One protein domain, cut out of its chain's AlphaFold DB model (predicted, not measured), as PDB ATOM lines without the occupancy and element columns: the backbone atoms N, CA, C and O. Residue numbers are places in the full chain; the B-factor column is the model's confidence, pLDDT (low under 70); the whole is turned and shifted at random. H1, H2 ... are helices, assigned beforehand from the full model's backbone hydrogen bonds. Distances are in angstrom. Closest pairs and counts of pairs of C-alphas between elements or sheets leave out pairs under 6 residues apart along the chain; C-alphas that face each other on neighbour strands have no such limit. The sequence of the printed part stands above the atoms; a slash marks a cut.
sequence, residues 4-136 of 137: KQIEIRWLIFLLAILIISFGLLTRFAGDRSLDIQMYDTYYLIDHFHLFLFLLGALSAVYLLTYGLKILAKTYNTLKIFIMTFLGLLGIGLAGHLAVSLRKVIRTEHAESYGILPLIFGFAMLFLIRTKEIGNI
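This is residues 4 to 136 of the 137 residues of an uncharacterized protein of Algoriphagus faecimaris (UniProt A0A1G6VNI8). Four long helices form a loose up-and-down bundle, each running against the one before, with H5 packed between H4 and the pair H1 and H3. Short H2 lies beyond one end, where residues 30 to 39 stick out. The 133 printed residues include five named helices, H1 to H5, and no named strand: all helix, loose, radius of gyration of the C-alphas 17.6 A, spanning 57 by 36 by 22 A.

Find C-alpha 4 at (224.182, 215.832, 211.140); H1 runs 31.6 A to residue 25. Then come H2, residues 39 to 46; H3, 48 to 74, 38.8 A; H4, 76 to 107, 46.9 A; and H5, 115 to 134, ending at (234.468, 225.455, 222.880).

H5 and H4 touch as a hairpin, closest at C-alphas 123 and 90, 4.3 A. H5 touches H3 at C-alphas 133 and 69, 5.9 A. H1 and H4 are apart. Each O i to N i+4 pair is within hydrogen-bond range in H1, H2, H3 and H5; H4 has 26 of 28.

The printed part has no cut. The H1 to H2 link is long. Residues 27 to 44 and 107 to 112 have pLDDT under 70.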
ATOM      1  N   LYS A   4     224.246 217.156 211.786       74.62
ATOM      2  CA  LYS A   4     224.182 215.832 211.140       74.62
ATOM      3  C   LYS A   4     225.469 215.444 210.393       74.62
ATOM      4  O   LYS A   4     225.849 214.279 210.396       74.62
ATOM      5  N   GLN A   5     226.157 216.400 209.763       77.69
ATOM      6  CA  GLN A   5     227.417 216.130 209.055       77.69
ATOM      7  C   GLN A   5     228.570 215.816 210.019       77.69
ATOM      8  O   GLN A   5     229.483 215.081 209.650       77.69
ATOM      9  N   ILE A   6     228.539 216.366 211.237       77.75
ATOM     10  CA  ILE A   6     229.529 216.081 212.285       77.75
ATOM     11  C   ILE A   6     229.355 214.640 212.774       77.75
ATOM     12  O   ILE A   6     230.324 213.888 212.817       77.75
ATOM     13  N   GLU A   7     228.119 214.230 213.050       80.50
ATOM     14  CA  GLU A   7     227.797 212.886 213.548       80.50
ATOM     15  C   GLU A   7     228.163 211.779 212.540       80.50
ATOM     16  O   GLU A   7     228.752 210.767 212.911       80.50
ATOM     17  N   ILE A   8     227.916 211.989 211.240       83.06
ATOM     18  CA  ILE A   8     228.315 211.025 210.195       83.06
ATOM     19  C   ILE A   8     229.841 210.875 210.129       83.06
ATOM     20  O   ILE A   8     230.353 209.765 209.983       83.06
ATOM     21  N   ARG A   9     230.593 211.975 210.265       85.00
ATOM     22  CA  ARG A   9     232.064 211.921 210.295       85.00
ATOM     23  C   ARG A   9     232.573 211.161 211.515       85.00
ATOM     24  O   ARG A   9     233.536 210.411 211.382       85.00
ATOM     25  N   TRP A  10     231.916 211.316 212.665       84.62
ATOM     26  CA  TRP A  10     232.217 210.537 213.864       84.62
ATOM     27  C   TRP A  10     231.995 209.047 213.652       84.62
ATOM     28  O   TRP A  10     232.876 208.258 213.982       84.62
ATOM     29  N   LEU A  11     230.870 208.667 213.045       85.69
ATOM     30  CA  LEU A  11     230.579 207.273 212.722       85.69
ATOM     31  C   LEU A  11     231.670 206.669 211.825       85.69
ATOM     32  O   LEU A  11     232.208 205.611 212.141       85.69
ATOM     33  N   ILE A  12     232.035 207.363 210.741       87.62
ATOM     34  CA  ILE A  12     233.068 206.898 209.803       87.62
ATOM     35  C   ILE A  12     234.424 206.773 210.508       87.62
ATOM     36  O   ILE A  12     235.126 205.781 210.325       87.62
ATOM     37  N   PHE A  13     234.784 207.755 211.336       88.75
ATOM     38  CA  PHE A  13     236.024 207.738 212.105       88.75
ATOM     39  C   PHE A  13     236.085 206.555 213.080       88.75
ATOM     40  O   PHE A  13     237.064 205.812 213.080       88.75
ATOM     41  N   LEU A  14     235.033 206.342 213.875       87.81
ATOM     42  CA  LEU A  14     234.958 205.230 214.827       87.81
ATOM     43  C   LEU A  14     235.016 203.875 214.119       87.81
ATOM     44  O   LEU A  14     235.709 202.975 214.586       87.81
ATOM     45  N   LEU A  15     234.334 203.748 212.980       87.94
ATOM     46  CA  LEU A  15     234.325 202.527 212.180       87.94
ATOM     47  C   LEU A  15     235.712 202.228 211.594       87.94
ATOM     48  O   LEU A  15     236.164 201.087 211.655       87.94
ATOM     49  N   ALA A  16     236.425 203.246 211.106       88.00
ATOM     50  CA  ALA A  16     237.800 203.088 210.638       88.00
ATOM     51  C   ALA A  16     238.732 202.603 211.760       88.00
ATOM     52  O   ALA A  16     239.514 201.677 211.557       88.00
ATOM     53  N   ILE A  17     238.620 203.183 212.958       88.62
ATOM     54  CA  ILE A  17     239.442 202.783 214.106       88.62
ATOM     55  C   ILE A  17     239.122 201.367 214.560       88.62
ATOM     56  O   ILE A  17     240.041 200.589 214.790       88.62
ATOM     57  N   LEU A  18     237.840 201.016 214.630       89.12
ATOM     58  CA  LEU A  18     237.402 199.670 214.968       89.12
ATOM     59  C   LEU A  18     238.009 198.630 214.019       89.12
ATOM     60  O   LEU A  18     238.597 197.659 214.487       89.12
ATOM     61  N   ILE A  19     237.921 198.857 212.704       85.81
ATOM     62  CA  ILE A  19     238.439 197.934 211.685       85.81
ATOM     63  C   ILE A  19     239.963 197.809 211.777       85.81
ATOM     64  O   ILE A  19     240.482 196.694 211.808       85.81
ATOM     65  N   ILE A  20     240.686 198.932 211.851       85.56
ATOM     66  CA  ILE A  20     242.156 198.930 211.906       85.56
ATOM     67  C   ILE A  20     242.643 198.233 213.181       85.56
ATOM     68  O   ILE A  20     243.535 197.389 213.127       85.56
ATOM     69  N   SER A  21     242.051 198.551 214.332       85.44
ATOM     70  CA  SER A  21     242.425 197.939 215.606       85.44
ATOM     71  C   SER A  21     242.088 196.461 215.662       85.44
ATOM     72  O   SER A  21     242.925 195.677 216.098       85.44
ATOM     73  N   PHE A  22     240.908 196.069 215.182       83.25
ATOM     74  CA  PHE A  22     240.527 194.665 215.105       83.25
ATOM     75  C   PHE A  22     241.488 193.877 214.209       83.25
ATOM     76  O   PHE A  22     242.048 192.881 214.663       83.25
ATOM     77  N   GLY A  23     241.764 194.351 212.990       77.81
ATOM     78  CA  GLY A  23     242.662 193.667 212.054       77.81
ATOM     79  C   GLY A  23     244.104 193.539 212.560       77.81
ATOM     80  O   GLY A  23     244.755 192.522 212.332       77.81
ATOM     81  N   LEU A  24     244.602 194.541 213.292       78.94
ATOM     82  CA  LEU A  24     245.947 194.506 213.876       78.94
ATOM     83  C   LEU A  24     246.033 193.648 215.146       78.94
ATOM     84  O   LEU A  24     247.044 192.982 215.350       78.94
ATOM     85  N   LEU A  25     245.003 193.649 216.000       77.50
ATOM     86  CA  LEU A  25     244.962 192.810 217.209       77.50
ATOM     87  C   LEU A  25     244.841 191.324 216.871       77.50
ATOM     88  O   LEU A  25     245.411 190.485 217.560       77.50
ATOM     89  N   THR A  26     244.127 191.016 215.795       73.25
ATOM     90  CA  THR A  26     243.902 189.649 215.326       73.25
ATOM     91  C   THR A  26     244.973 189.172 214.337       73.25
ATOM     92  O   THR A  26     244.882 188.091 213.787       73.25
ATOM     93  N   ARG A  27     246.030 189.952 214.060       68.50
ATOM     94  CA  ARG A  27     247.068 189.586 213.064       68.50
ATOM     95  C   ARG A  27     246.510 189.220 211.672       68.50
ATOM     96  O   ARG A  27     247.246 188.686 210.848       68.50
ATOM     97  N   PHE A  28     245.264 189.594 211.366       62.06
ATOM     98  CA  PHE A  28     244.572 189.293 210.108       62.06
ATOM     99  C   PHE A  28     245.316 189.851 208.880       62.06
ATOM    100  O   PHE A  28     245.184 189.352 207.772       62.06
ATOM    101  N   ALA A  29     246.143 190.883 209.079       53.22
ATOM    102  CA  ALA A  29     246.967 191.499 208.039       53.22
ATOM    103  C   ALA A  29     248.349 190.833 207.820       53.22
ATOM    104  O   ALA A  29     249.079 191.260 206.927       53.22
ATOM    105  N   GLY A  30     248.748 189.860 208.651       51.72
ATOM    106  CA  GLY A  30     250.117 189.326 208.699       51.72
ATOM    107  C   GLY A  30     250.331 187.973 208.019       51.72
ATOM    108  O   GLY A  30     251.416 187.743 207.482       51.72
ATOM    109  N   ASP A  31     249.323 187.097 208.002       52.94
ATOM    110  CA  ASP A  31     249.484 185.747 207.459       52.94
ATOM    111  C   ASP A  31     249.108 185.675 205.976       52.94
ATOM    112  O   ASP A  31     247.981 185.914 205.546       52.94
ATOM    113  N   ARG A  32     250.112 185.339 205.164       56.44
ATOM    114  CA  ARG A  32     249.970 185.040 203.740       56.44
ATOM    115  C   ARG A  32     249.159 183.751 203.575       56.44
ATOM    116  O   ARG A  32     249.744 182.680 203.666       56.44
ATOM    117  N   SER A  33     247.872 183.815 203.252       49.38
ATOM    118  CA  SER A  33     247.237 182.795 202.396       49.38
ATOM    119  C   SER A  33     245.842 183.213 201.935       49.38
ATOM    120  O   SER A  33     244.995 183.653 202.698       49.38
ATOM    121  N   LEU A  34     245.638 183.080 200.629       48.00
ATOM    122  CA  LEU A  34     244.428 183.370 199.865       48.00
ATOM    123  C   LEU A  34     243.381 182.236 199.982       48.00
ATOM    124  O   LEU A  34     242.731 181.920 198.993       48.00
ATOM    125  N   ASP A  35     243.194 181.636 201.163       53.69
ATOM    126  CA  ASP A  35     242.129 180.643 201.429       53.69
ATOM    127  C   ASP A  35     240.962 181.293 202.206       53.69
ATOM    128  O   ASP A  35     240.596 180.927 203.319       53.69
ATOM    129  N   ILE A  36     240.375 182.316 201.576       56.00
ATOM    130  CA  ILE A  36     239.604 183.418 202.194       56.00
ATOM    131  C   ILE A  36     238.156 183.072 202.630       56.00
ATOM    132  O   ILE A  36     237.404 183.943 203.052       56.00
ATOM    133  N   GLN A  37     237.672 181.826 202.539       56.47
ATOM    134  CA  GLN A  37     236.217 181.590 202.703       56.47
ATOM    135  C   GLN A  37     235.787 180.843 203.970       56.47
ATOM    136  O   GLN A  37     234.879 181.307 204.664       56.47
ATOM    137  N   MET A  38     236.413 179.717 204.321       53.12
ATOM    138  CA  MET A  38     236.008 178.976 205.527       53.12
ATOM    139  C   MET A  38     236.826 179.360 206.758       53.12
ATOM    140  O   MET A  38     236.242 179.602 207.813       53.12
ATOM    141  N   TYR A  39     238.151 179.476 206.625       55.97
ATOM    142  CA  TYR A  39     239.028 179.834 207.742       55.97
ATOM    143  C   TYR A  39     238.691 181.226 208.294       55.97
ATOM    144  O   TYR A  39     238.528 181.376 209.501       55.97
ATOM    145  N   ASP A  40     238.431 182.196 207.417       62.50
ATOM    146  CA  ASP A  40     238.083 183.571 207.796       62.50
ATOM    147  C   ASP A  40     236.765 183.664 208.569       62.50
ATOM    148  O   ASP A  40     236.654 184.447 209.508       62.50
ATOM    149  N   THR A  41     235.770 182.835 208.233       63.41
ATOM    150  CA  THR A  41     234.479 182.836 208.939       63.41
ATOM    151  C   THR A  41     234.630 182.283 210.358       63.41
ATOM    152  O   THR A  41     234.145 182.896 211.308       63.41
ATOM    153  N   TYR A  42     235.345 181.165 210.529       64.50
ATOM    154  CA  TYR A  42     235.639 180.615 211.858       64.50
ATOM    155  C   TYR A  42     236.524 181.549 212.678       64.50
ATOM    156  O   TYR A  42     236.263 181.756 213.858       64.50
ATOM    157  N   TYR A  43     237.517 182.164 212.043       66.62
ATOM    158  CA  TYR A  43     238.417 183.118 212.673       66.62
ATOM    159  C   TYR A  43     237.679 184.371 213.168       66.62
ATOM    160  O   TYR A  43     237.899 184.837 214.289       66.62
ATOM    161  N   LEU A  44     236.750 184.890 212.359       66.50
ATOM    162  CA  LEU A  44     235.932 186.049 212.699       66.50
ATOM    163  C   LEU A  44     234.913 185.730 213.796       66.50
ATOM    164  O   LEU A  44     234.683 186.582 214.648       66.50
ATOM    165  N   ILE A  45     234.349 184.516 213.818       71.44
ATOM    166  CA  ILE A  45     233.504 184.025 214.919       71.44
ATOM    167  C   ILE A  45     234.323 183.907 216.208       71.44
ATOM    168  O   ILE A  45     233.886 184.398 217.251       71.44
ATOM    169  N   ASP A  46     235.517 183.319 216.131       75.88
ATOM    170  CA  ASP A  46     236.396 183.116 217.283       75.88
ATOM    171  C   ASP A  46     236.802 184.452 217.913       75.88
ATOM    172  O   ASP A  46     236.764 184.597 219.126       75.88
ATOM    173  N   HIS A  47     237.037 185.490 217.103       80.69
ATOM    174  CA  HIS A  47     237.401 186.834 217.569       80.69
ATOM    175  C   HIS A  47     236.215 187.810 217.644       80.69
ATOM    176  O   HIS A  47     236.399 188.993 217.949       80.69
ATOM    177  N   PHE A  48     234.980 187.352 217.416       81.31
ATOM    178  CA  PHE A  48     233.801 188.225 217.395       81.31
ATOM    179  C   PHE A  48     233.585 188.926 218.741       81.31
ATOM    180  O   PHE A  48     233.201 190.093 218.797       81.31
ATOM    181  N   HIS A  49     233.905 188.244 219.841       81.56
ATOM    182  CA  HIS A  49     233.856 188.813 221.184       81.56
ATOM    183  C   HIS A  49     234.814 190.008 221.347       81.56
ATOM    184  O   HIS A  49     234.446 191.005 221.968       81.56
ATOM    185  N   LEU A  50     236.008 189.954 220.740       83.25
ATOM    186  CA  LEU A  50     236.960 191.064 220.728       83.25
ATOM    187  C   LEU A  50     236.407 192.232 219.907       83.25
ATOM    188  O   LEU A  50     236.450 193.372 220.363       83.25
ATOM    189  N   PHE A  51     235.830 191.962 218.735       84.50
ATOM    190  CA  PHE A  51     235.174 192.992 217.925       84.50
ATOM    191  C   PHE A  51     234.046 193.692 218.696       84.50
ATOM    192  O   PHE A  51     234.005 194.924 218.749       84.50
ATOM    193  N   LEU A  52     233.165 192.923 219.344       86.62
ATOM    194  CA  LEU A  52     232.086 193.451 220.184       86.62
ATOM    195  C   LEU A  52     232.622 194.272 221.360       86.62
ATOM    196  O   LEU A  52     232.080 195.337 221.658       86.62
ATOM    197  N   PHE A  53     233.697 193.816 222.002       87.69
ATOM    198  CA  PHE A  53     234.351 194.553 223.079       87.69
ATOM    199  C   PHE A  53     234.887 195.907 222.594       87.69
ATOM    200  O   PHE A  53     234.621 196.936 223.218       87.69
ATOM    201  N   LEU A  54     235.585 195.935 221.455       87.50
ATOM    202  CA  LEU A  54     236.110 197.167 220.862       87.50
ATOM    203  C   LEU A  54     234.990 198.128 220.456       87.50
ATOM    204  O   LEU A  54     235.066 199.324 220.749       87.50
ATOM    205  N   LEU A  55     233.934 197.609 219.827       89.31
ATOM    206  CA  LEU A  55     232.753 198.383 219.459       89.31
ATOM    207  C   LEU A  55     232.080 198.977 220.702       89.31
ATOM    208  O   LEU A  55     231.750 200.166 220.711       89.31
ATOM    209  N   GLY A  56     231.912 198.178 221.757       90.06
ATOM    210  CA  GLY A  56     231.357 198.615 223.034       90.06
ATOM    211  C   GLY A  56     232.198 199.713 223.684       90.06
ATOM    212  O   GLY A  56     231.656 200.744 224.075       90.06
ATOM    213  N   ALA A  57     233.522 199.545 223.727       89.62
ATOM    214  CA  ALA A  57     234.442 200.530 224.294       89.62
ATOM    215  C   ALA A  57     234.410 201.864 223.529       89.62
ATOM    216  O   ALA A  57     234.264 202.928 224.136       89.62
ATOM    217  N   LEU A  58     234.485 201.821 222.194       90.12
ATOM    218  CA  LEU A  58     234.403 203.009 221.339       90.12
ATOM    219  C   LEU A  58     233.057 203.724 221.481       90.12
ATOM    220  O   LEU A  58     233.021 204.946 221.634       90.12
ATOM    221  N   SER A  59     231.962 202.966 221.493       89.81
ATOM    222  CA  SER A  59     230.611 203.514 221.642       89.81
ATOM    223  C   SER A  59     230.399 204.135 223.023       89.81
ATOM    224  O   SER A  59     229.832 205.222 223.125       89.81
ATOM    225  N   ALA A  60     230.894 203.501 224.088       91.56
ATOM    226  CA  ALA A  60     230.797 204.028 225.447       91.56
ATOM    227  C   ALA A  60     231.540 205.362 225.594       91.56
ATOM    228  O   ALA A  60     230.977 206.330 226.109       91.56
ATOM    229  N   VAL A  61     232.774 205.449 225.082       91.62
ATOM    230  CA  VAL A  61     233.552 206.699 225.093       91.62
ATOM    231  C   VAL A  61     232.857 207.771 224.253       91.62
ATOM    232  O   VAL A  61     232.732 208.918 224.690       91.62
ATOM    233  N   TYR A  62     232.339 207.407 223.080       92.06
ATOM    234  CA  TYR A  62     231.576 208.324 222.240       92.06
ATOM    235  C   TYR A  62     230.378 208.929 222.983       92.06
ATOM    236  O   TYR A  62     230.273 210.154 223.086       92.06
ATOM    237  N   LEU A  63     229.518 208.077 223.550       92.88
ATOM    238  CA  LEU A  63     228.320 208.483 224.285       92.88
ATOM    239  C   LEU A  63     228.656 209.330 225.514       92.88
ATOM    240  O   LEU A  63     227.989 210.335 225.754       92.88
ATOM    241  N   LEU A  64     229.713 208.980 226.251       93.31
ATOM    242  CA  LEU A  64     230.179 209.759 227.398       93.31
ATOM    243  C   LEU A  64     230.559 211.184 226.983       93.31
ATOM    244  O   LEU A  64     230.071 212.156 227.562       93.31
ATOM    245  N   THR A  65     231.384 211.337 225.946       92.75
ATOM    246  CA  THR A  65     231.800 212.674 225.486       92.75
ATOM    247  C   THR A  65     230.649 213.471 224.872       92.75
ATOM    248  O   THR A  65     230.603 214.697 225.002       92.75
ATOM    249  N   TYR A  66     229.689 212.792 224.241       91.88
ATOM    250  CA  TYR A  66     228.473 213.410 223.722       91.88
ATOM    251  C   TYR A  66     227.549 213.895 224.851       91.88
ATOM    252  O   TYR A  66     227.079 215.033 224.814       91.88
ATOM    253  N   GLY A  67     227.356 213.092 225.901       91.94
ATOM    254  CA  GLY A  67     226.613 213.494 227.098       91.94
ATOM    255  C   GLY A  67     227.240 214.712 227.781       91.94
ATOM    256  O   GLY A  67     226.539 215.667 228.116       91.94
ATOM    257  N   LEU A  68     228.572 214.742 227.885       92.88
ATOM    258  CA  LEU A  68     229.302 215.905 228.398       92.88
ATOM    259  C   LEU A  68     229.121 217.149 227.518       92.88
ATOM    260  O   LEU A  68     228.976 218.252 228.041       92.88
ATOM    261  N   LYS A  69     229.063 216.998 226.191       91.56
ATOM    262  CA  LYS A  69     228.756 218.108 225.272       91.56
ATOM    263  C   LYS A  69     227.356 218.675 225.504       91.56
ATOM    264  O   LYS A  69     227.205 219.896 225.523       91.56
ATOM    265  N   ILE A  70     226.350 217.822 225.695       91.75
ATOM    266  CA  ILE A  70     224.985 218.264 226.031       91.75
ATOM    267  C   ILE A  70     225.002 219.033 227.352       91.75
ATOM    268  O   ILE A  70     224.459 220.132 227.435       91.75
ATOM    269  N   LEU A  71     225.677 218.499 228.367       91.19
ATOM    270  CA  LEU A  71     225.749 219.129 229.679       91.19
ATOM    271  C   LEU A  71     226.452 220.498 229.627       91.19
ATOM    272  O   LEU A  71     225.982 221.458 230.236       91.19
ATOM    273  N   ALA A  72     227.522 220.613 228.838       91.31
ATOM    274  CA  ALA A  72     228.226 221.869 228.588       91.31
ATOM    275  C   ALA A  72     227.377 222.904 227.828       91.31
ATOM    276  O   ALA A  72     227.567 224.103 228.018       91.31
ATOM    277  N   LYS A  73     226.439 222.453 226.981       89.56
ATOM    278  CA  LYS A  73     225.468 223.324 226.299       89.56
ATOM    279  C   LYS A  73     224.435 223.894 227.274       89.56
ATOM    280  O   LYS A  73     224.010 225.029 227.102       89.56
ATOM    281  N   THR A  74     224.045 223.123 228.287       90.69
ATOM    282  CA  THR A  74     223.060 223.551 229.292       90.69
ATOM    283  C   THR A  74     223.676 224.447 230.370       90.69
ATOM    284  O   THR A  74     223.044 225.410 230.798       90.69
ATOM    285  N   TYR A  75     224.907 224.160 230.807       90.38
ATOM    286  CA  TYR A  75     225.543 224.833 231.944       90.38
ATOM    287  C   TYR A  75     226.876 225.483 231.561       90.38
ATOM    288  O   TYR A  75     227.913 224.820 231.475       90.38
ATOM    289  N   ASN A  76     226.875 226.811 231.418       83.19
ATOM    290  CA  ASN A  76     228.050 227.558 230.954       83.19
ATOM    291  C   ASN A  76     229.250 227.474 231.923       83.19
ATOM    292  O   ASN A  76     230.393 227.371 231.493       83.19
ATOM    293  N   THR A  77     229.007 227.424 233.238       83.19
ATOM    294  CA  THR A  77     230.071 227.235 234.246       83.19
ATOM    295  C   THR A  77     230.760 225.877 234.099       83.19
ATOM    296  O   THR A  77     231.972 225.757 234.268       83.19
ATOM    297  N   LEU A  78     229.997 224.843 233.735       89.75
ATOM    298  CA  LEU A  78     230.512 223.485 233.589       89.75
ATOM    299  C   LEU A  78     231.222 223.273 232.245       89.75
ATOM    300  O   LEU A  78     232.071 222.390 232.133       89.75
ATOM    301  N   LYS A  79     230.939 224.117 231.246       91.38
ATOM    302  CA  LYS A  79     231.588 224.105 229.930       91.38
ATOM    303  C   LYS A  79     233.112 224.148 230.041       91.38
ATOM    304  O   LYS A  79     233.786 223.287 229.481       91.38
ATOM    305  N   ILE A  80     233.650 225.113 230.792       89.38
ATOM    306  CA  ILE A  80     235.103 225.295 230.944       89.38
ATOM    307  C   ILE A  80     235.722 224.086 231.649       89.38
ATOM    308  O   ILE A  80     236.743 223.566 231.203       89.38
ATOM    309  N   PHE A  81     235.083 223.599 232.716       93.06
ATOM    310  CA  PHE A  81     235.545 222.416 233.439       93.06
ATOM    311  C   PHE A  81     235.596 221.178 232.532       93.06
ATOM    312  O   PHE A  81     236.626 220.509 232.464       93.06
ATOM    313  N   ILE A  82     234.522 220.911 231.783       94.00
ATOM    314  CA  ILE A  82     234.435 219.781 230.849       94.00
ATOM    315  C   ILE A  82     235.497 219.895 229.753       94.00
ATOM    316  O   ILE A  82     236.157 218.906 229.442       94.00
ATOM    317  N   MET A  83     235.697 221.086 229.186       94.56
ATOM    318  CA  MET A  83     236.729 221.311 228.172       94.56
ATOM    319  C   MET A  83     238.131 221.015 228.705       94.56
ATOM    320  O   MET A  83     238.897 220.317 228.042       94.56
ATOM    321  N   THR A  84     238.460 221.507 229.900       93.12
ATOM    322  CA  THR A  84     239.757 221.250 230.538       93.12
ATOM    323  C   THR A  84     239.931 219.765 230.834       93.12
ATOM    324  O   THR A  84     240.966 219.193 230.503       93.12
ATOM    325  N   PHE A  85     238.909 219.116 231.392       94.50
ATOM    326  CA  PHE A  85     238.936 217.691 231.709       94.50
ATOM    327  C   PHE A  85     239.156 216.822 230.460       94.50
ATOM    328  O   PHE A  85     240.093 216.026 230.419       94.50
ATOM    329  N   LEU A  86     238.350 217.017 229.411       94.94
ATOM    330  CA  LEU A  86     238.492 216.281 228.149       94.94
ATOM    331  C   LEU A  86     239.823 216.599 227.458       94.94
ATOM    332  O   LEU A  86     240.470 215.701 226.927       94.94
ATOM    333  N   GLY A  87     240.271 217.857 227.497       93.12
ATOM    334  CA  GLY A  87     241.571 218.264 226.966       93.12
ATOM    335  C   GLY A  87     242.735 217.539 227.646       93.12
ATOM    336  O   GLY A  87     243.594 216.990 226.958       93.12
ATOM    337  N   LEU A  88     242.736 217.472 228.981       95.56
ATOM    338  CA  LEU A  88     243.758 216.761 229.752       95.56
ATOM    339  C   LEU A  88     243.753 215.256 229.467       95.56
ATOM    340  O   LEU A  88     244.827 214.679 229.301       95.56
ATOM    341  N   LEU A  89     242.580 214.627 229.344       94.06
ATOM    342  CA  LEU A  89     242.481 213.220 228.942       94.06
ATOM    343  C   LEU A  89     243.047 212.987 227.537       94.06
ATOM    344  O   LEU A  89     243.831 212.060 227.335       94.06
ATOM    345  N   GLY A  90     242.700 213.850 226.579       92.19
ATOM    346  CA  GLY A  90     243.224 213.783 225.215       92.19
ATOM    347  C   GLY A  90     244.749 213.912 225.161       92.19
ATOM    348  O   GLY A  90     245.413 213.104 224.512       92.19
ATOM    349  N   ILE A  91     245.319 214.876 225.891       93.06
ATOM    350  CA  ILE A  91     246.774 215.079 225.989       93.06
ATOM    351  C   ILE A  91     247.448 213.905 226.707       93.06
ATOM    352  O   ILE A  91     248.480 213.420 226.245       93.06
ATOM    353  N   GLY A  92     246.869 213.416 227.805       94.00
ATOM    354  CA  GLY A  92     247.394 212.271 228.550       94.00
ATOM    355  C   GLY A  92     247.470 211.012 227.685       94.00
ATOM    356  O   GLY A  92     248.500 210.338 227.662       94.00
ATOM    357  N   LEU A  93     246.425 210.741 226.900       93.38
ATOM    358  CA  LEU A  93     246.402 209.625 225.953       93.38
ATOM    359  C   LEU A  93     247.383 209.821 224.795       93.38
ATOM    360  O   LEU A  93     248.057 208.867 224.414       93.38
ATOM    361  N   ALA A  94     247.532 211.041 224.272       91.12
ATOM    362  CA  ALA A  94     248.549 211.345 223.264       91.12
ATOM    363  C   ALA A  94     249.978 211.140 223.805       91.12
ATOM    364  O   ALA A  94     250.834 210.580 223.118       91.12
ATOM    365  N   GLY A  95     250.234 211.523 225.060       90.69
ATOM    366  CA  GLY A  95     251.497 211.251 225.745       90.69
ATOM    367  C   GLY A  95     251.740 209.752 225.931       90.69
ATOM    368  O   GLY A  95     252.832 209.257 225.644       90.69
ATOM    369  N   HIS A  96     250.710 209.006 226.339       89.31
ATOM    370  CA  HIS A  96     250.786 207.551 226.455       89.31
ATOM    371  C   HIS A  96     251.067 206.887 225.100       89.31
ATOM    372  O   HIS A  96     251.935 206.022 225.015       89.31
ATOM    373  N   LEU A  97     250.417 207.347 224.026       89.44
ATOM    374  CA  LEU A  97     250.675 206.900 222.657       89.44
ATOM    375  C   LEU A  97     252.145 207.103 222.267       89.44
ATOM    376  O   LEU A  97     252.767 206.181 221.748       89.44
ATOM    377  N   ALA A  98     252.721 208.272 222.559       86.56
ATOM    378  CA  ALA A  98     254.121 208.570 222.257       86.56
ATOM    379  C   ALA A  98     255.094 207.643 223.010       86.56
ATOM    380  O   ALA A  98     256.063 207.143 222.430       86.56
ATOM    381  N   VAL A  99     254.825 207.368 224.290       87.44
ATOM    382  CA  VAL A  99     255.623 206.427 225.096       87.44
ATOM    383  C   VAL A  99     255.500 205.002 224.554       87.44
ATOM    384  O   VAL A  99     256.512 204.314 224.413       87.44
ATOM    385  N   SER A 100     254.286 204.567 224.225       85.25
ATOM    386  CA  SER A 100     254.022 203.227 223.697       85.25
ATOM    387  C   SER A 100     254.661 203.023 222.324       85.25
ATOM    388  O   SER A 100     255.334 202.015 222.122       85.25
ATOM    389  N   LEU A 101     254.589 204.011 221.425       83.75
ATOM    390  CA  LEU A 101     255.306 203.995 220.144       83.75
ATOM    391  C   LEU A 101     256.820 203.876 220.340       83.75
ATOM    392  O   LEU A 101     257.468 203.056 219.691       83.75
ATOM    393  N   ARG A 102     257.394 204.643 221.274       82.31
ATOM    394  CA  ARG A 102     258.832 204.584 221.566       82.31
ATOM    395  C   ARG A 102     259.267 203.213 222.085       82.31
ATOM    396  O   ARG A 102     260.359 202.770 221.740       82.31
ATOM    397  N   LYS A 103     258.451 202.567 222.924       81.38
ATOM    398  CA  LYS A 103     258.718 201.202 223.403       81.38
ATOM    399  C   LYS A 103     258.704 200.222 222.238       81.38
ATOM    400  O   LYS A 103     259.698 199.544 222.027       81.38
ATOM    401  N   VAL A 104     257.644 200.251 221.437       75.12
ATOM    402  CA  VAL A 104     257.458 199.356 220.291       75.12
ATOM    403  C   VAL A 104     258.599 199.461 219.270       75.12
ATOM    404  O   VAL A 104     259.100 198.436 218.823       75.12
ATOM    405  N   ILE A 105     259.081 200.670 218.962       77.75
ATOM    406  CA  ILE A 105     260.236 200.874 218.063       77.75
ATOM    407  C   ILE A 105     261.528 200.262 218.634       77.75
ATOM    408  O   ILE A 105     262.397 199.844 217.878       77.75
ATOM    409  N   ARG A 106     261.686 200.238 219.963       74.56
ATOM    410  CA  ARG A 106     262.925 199.802 220.627       74.56
ATOM    411  C   ARG A 106     262.978 198.312 220.941       74.56
ATOM    412  O   ARG A 106     264.078 197.796 221.080       74.56
ATOM    413  N   THR A 107     261.838 197.658 221.146       65.62
ATOM    414  CA  THR A 107     261.808 196.296 221.698       65.62
ATOM    415  C   THR A 107     261.629 195.186 220.665       65.62
ATOM    416  O   THR A 107     261.644 194.037 221.078       65.62
ATOM    417  N   GLU A 108     261.428 195.480 219.372       59.16
ATOM    418  CA  GLU A 108     261.131 194.509 218.283       59.16
ATOM    419  C   GLU A 108     259.957 193.528 218.547       59.16
ATOM    420  O   GLU A 108     259.520 192.808 217.655       59.16
ATOM    421  N   HIS A 109     259.378 193.515 219.749       53.91
ATOM    422  CA  HIS A 109     258.203 192.743 220.124       53.91
ATOM    423  C   HIS A 109     256.944 193.463 219.650       53.91
ATOM    424  O   HIS A 109     256.394 194.350 220.305       53.91
ATOM    425  N   ALA A 110     256.515 193.036 218.468       52.59
ATOM    426  CA  ALA A 110     255.379 193.506 217.692       52.59
ATOM    427  C   ALA A 110     253.991 193.236 218.309       52.59
ATOM    428  O   ALA A 110     252.969 193.567 217.712       52.59
ATOM    429  N   GLU A 111     253.903 192.618 219.485       53.38
ATOM    430  CA  GLU A 111     252.660 191.968 219.921       53.38
ATOM    431  C   GLU A 111     251.533 192.925 220.356       53.38
ATOM    432  O   GLU A 111     250.437 192.472 220.666       53.38
ATOM    433  N   SER A 112     251.741 194.250 220.333       58.97
ATOM    434  CA  SER A 112     250.741 195.229 220.798       58.97
ATOM    435  C   SER A 112     250.413 196.373 219.823       58.97
ATOM    436  O   SER A 112     249.842 197.388 220.229       58.97
ATOM    437  N   TYR A 113     250.718 196.241 218.523       70.75
ATOM    438  CA  TYR A 113     250.421 197.300 217.538       70.75
ATOM    439  C   TYR A 113     248.932 197.664 217.448       70.75
ATOM    440  O   TYR A 113     248.605 198.831 217.242       70.75
ATOM    441  N   GLY A 114     248.021 196.704 217.635       72.31
ATOM    442  CA  GLY A 114     246.584 196.935 217.453       72.31
ATOM    443  C   GLY A 114     245.914 197.816 218.516       72.31
ATOM    444  O   GLY A 114     244.848 198.382 218.259       72.31
ATOM    445  N   ILE A 115     246.562 198.022 219.669       80.75
ATOM    446  CA  ILE A 115     246.081 198.934 220.720       80.75
ATOM    447  C   ILE A 115     246.398 200.399 220.370       80.75
ATOM    448  O   ILE A 115     245.670 201.310 220.770       80.75
ATOM    449  N   LEU A 116     247.450 200.659 219.587       85.88
ATOM    450  CA  LEU A 116     247.890 202.025 219.280       85.88
ATOM    451  C   LEU A 116     246.829 202.844 218.517       85.88
ATOM    452  O   LEU A 116     246.576 203.980 218.931       85.88
ATOM    453  N   PRO A 117     246.144 202.312 217.480       86.56
ATOM    454  CA  PRO A 117     245.048 203.031 216.837       86.56
ATOM    455  C   PRO A 117     243.848 203.272 217.766       86.56
ATOM    456  O   PRO A 117     243.188 204.298 217.611       86.56
ATOM    457  N   LEU A 118     243.592 202.415 218.769       86.75
ATOM    458  CA  LEU A 118     242.544 202.665 219.777       86.75
ATOM    459  C   LEU A 118     242.904 203.854 220.660       86.75
ATOM    460  O   LEU A 118     242.092 204.761 220.833       86.75
ATOM    461  N   ILE A 119     244.131 203.873 221.192       89.31
ATOM    462  CA  ILE A 119     244.621 204.977 222.029       89.31
ATOM    463  C   ILE A 119     244.578 206.284 221.232       89.31
ATOM    464  O   ILE A 119     244.093 207.299 221.735       89.31
ATOM    465  N   PHE A 120     245.039 206.253 219.977       89.50
ATOM    466  CA  PHE A 120     244.950 207.389 219.064       89.50
ATOM    467  C   PHE A 120     243.498 207.832 218.847       89.50
ATOM    468  O   PHE A 120     243.196 209.024 218.924       89.50
ATOM    469  N   GLY A 121     242.590 206.879 218.639       89.81
ATOM    470  CA  GLY A 121     241.167 207.135 218.479       89.81
ATOM    471  C   GLY A 121     240.544 207.853 219.650       89.81
ATOM    472  O   GLY A 121     239.907 208.888 219.461       89.81
ATOM    473  N   PHE A 122     240.780 207.351 220.857       90.62
ATOM    474  CA  PHE A 122     240.313 207.995 222.076       90.62
ATOM    475  C   PHE A 122     240.917 209.390 222.237       90.62
ATOM    476  O   PHE A 122     240.170 210.339 222.468       90.62
ATOM    477  N   ALA A 123     242.229 209.551 222.043       91.94
ATOM    478  CA  ALA A 123     242.888 210.854 222.145       91.94
ATOM    479  C   ALA A 123     242.258 211.890 221.196       91.94
ATOM    480  O   ALA A 123     241.891 212.987 221.621       91.94
ATOM    481  N   MET A 124     242.067 211.525 219.926       91.00
ATOM    482  CA  MET A 124     241.423 212.387 218.932       91.00
ATOM    483  C   MET A 124     239.963 212.678 219.284       91.00
ATOM    484  O   MET A 124     239.517 213.817 219.135       91.00
ATOM    485  N   LEU A 125     239.236 211.682 219.798       90.94
ATOM    486  CA  LEU A 125     237.848 211.833 220.219       90.94
ATOM    487  C   LEU A 125     237.716 212.900 221.311       90.94
ATOM    488  O   LEU A 125     236.908 213.825 221.185       90.94
ATOM    489  N   PHE A 126     238.579 212.835 222.323       93.00
ATOM    490  CA  PHE A 126     238.642 213.824 223.392       93.00
ATOM    491  C   PHE A 126     239.021 215.222 222.882       93.00
ATOM    492  O   PHE A 126     238.301 216.182 223.153       93.00
ATOM    493  N   LEU A 127     240.096 215.349 222.098       91.38
ATOM    494  CA  LEU A 127     240.584 216.651 221.619       91.38
ATOM    495  C   LEU A 127     239.585 217.356 220.692       91.38
ATOM    496  O   LEU A 127     239.328 218.555 220.840       91.38
ATOM    497  N   ILE A 128     238.990 216.625 219.745       90.69
ATOM    498  CA  ILE A 128     237.990 217.196 218.835       90.69
ATOM    499  C   ILE A 128     236.732 217.564 219.621       90.69
ATOM    500  O   ILE A 128     236.190 218.649 219.397       90.69
ATOM    501  N   ARG A 129     236.281 216.736 220.577       91.25
ATOM    502  CA  ARG A 129     235.101 217.082 221.379       91.25
ATOM    503  C   ARG A 129     235.335 218.329 222.232       91.25
ATOM    504  O   ARG A 129     234.450 219.180 222.282       91.25
ATOM    505  N   THR A 130     236.520 218.501 222.817       92.25
ATOM    506  CA  THR A 130     236.895 219.745 223.510       92.25
ATOM    507  C   THR A 130     236.741 220.961 222.596       92.25
ATOM    508  O   THR A 130     236.138 221.961 222.991       92.25
ATOM    509  N   LYS A 131     237.218 220.866 221.347       90.44
ATOM    510  CA  LYS A 131     237.066 221.933 220.347       90.44
ATOM    511  C   LYS A 131     235.599 222.192 219.993       90.44
ATOM    512  O   LYS A 131     235.195 223.347 219.889       90.44
ATOM    513  N   GLU A 132     234.800 221.144 219.805       89.69
ATOM    514  CA  GLU A 132     233.366 221.285 219.528       89.69
ATOM    515  C   GLU A 132     232.633 222.005 220.658       89.69
ATOM    516  O   GLU A 132     231.837 222.900 220.382       89.69
ATOM    517  N   ILE A 133     232.916 221.643 221.911       90.50
ATOM    518  CA  ILE A 133     232.307 222.272 223.086       90.50
ATOM    519  C   ILE A 133     232.717 223.744 223.171       90.50
ATOM    520  O   ILE A 133     231.862 224.598 223.392       90.50
ATOM    521  N   GLY A 134     233.989 224.068 222.915       88.00
ATOM    522  CA  GLY A 134     234.468 225.455 222.880       88.00
ATOM    523  C   GLY A 134     233.693 226.350 221.911       88.00
ATOM    524  O   GLY A 134     233.428 227.506 222.235       88.00
ATOM    525  N   ASN A 135     233.245 225.791 220.785       87.94
ATOM    526  CA  ASN A 135     232.512 226.506 219.736       87.94
ATOM    527  C   ASN A 135     231.000 226.661 219.995       87.94
ATOM    528  O   ASN A 135     230.307 227.259 219.168       87.94
ATOM    529  N   ILE A 136     230.464 226.123 221.095       85.75
ATOM    530  CA  ILE A 136     229.060 226.325 221.482       85.75
ATOM    531  C   ILE A 136     228.885 227.788 221.915       85.75
ATOM    532  O   ILE A 136     229.592 228.234 222.821       85.75
TER     533      ILE A 136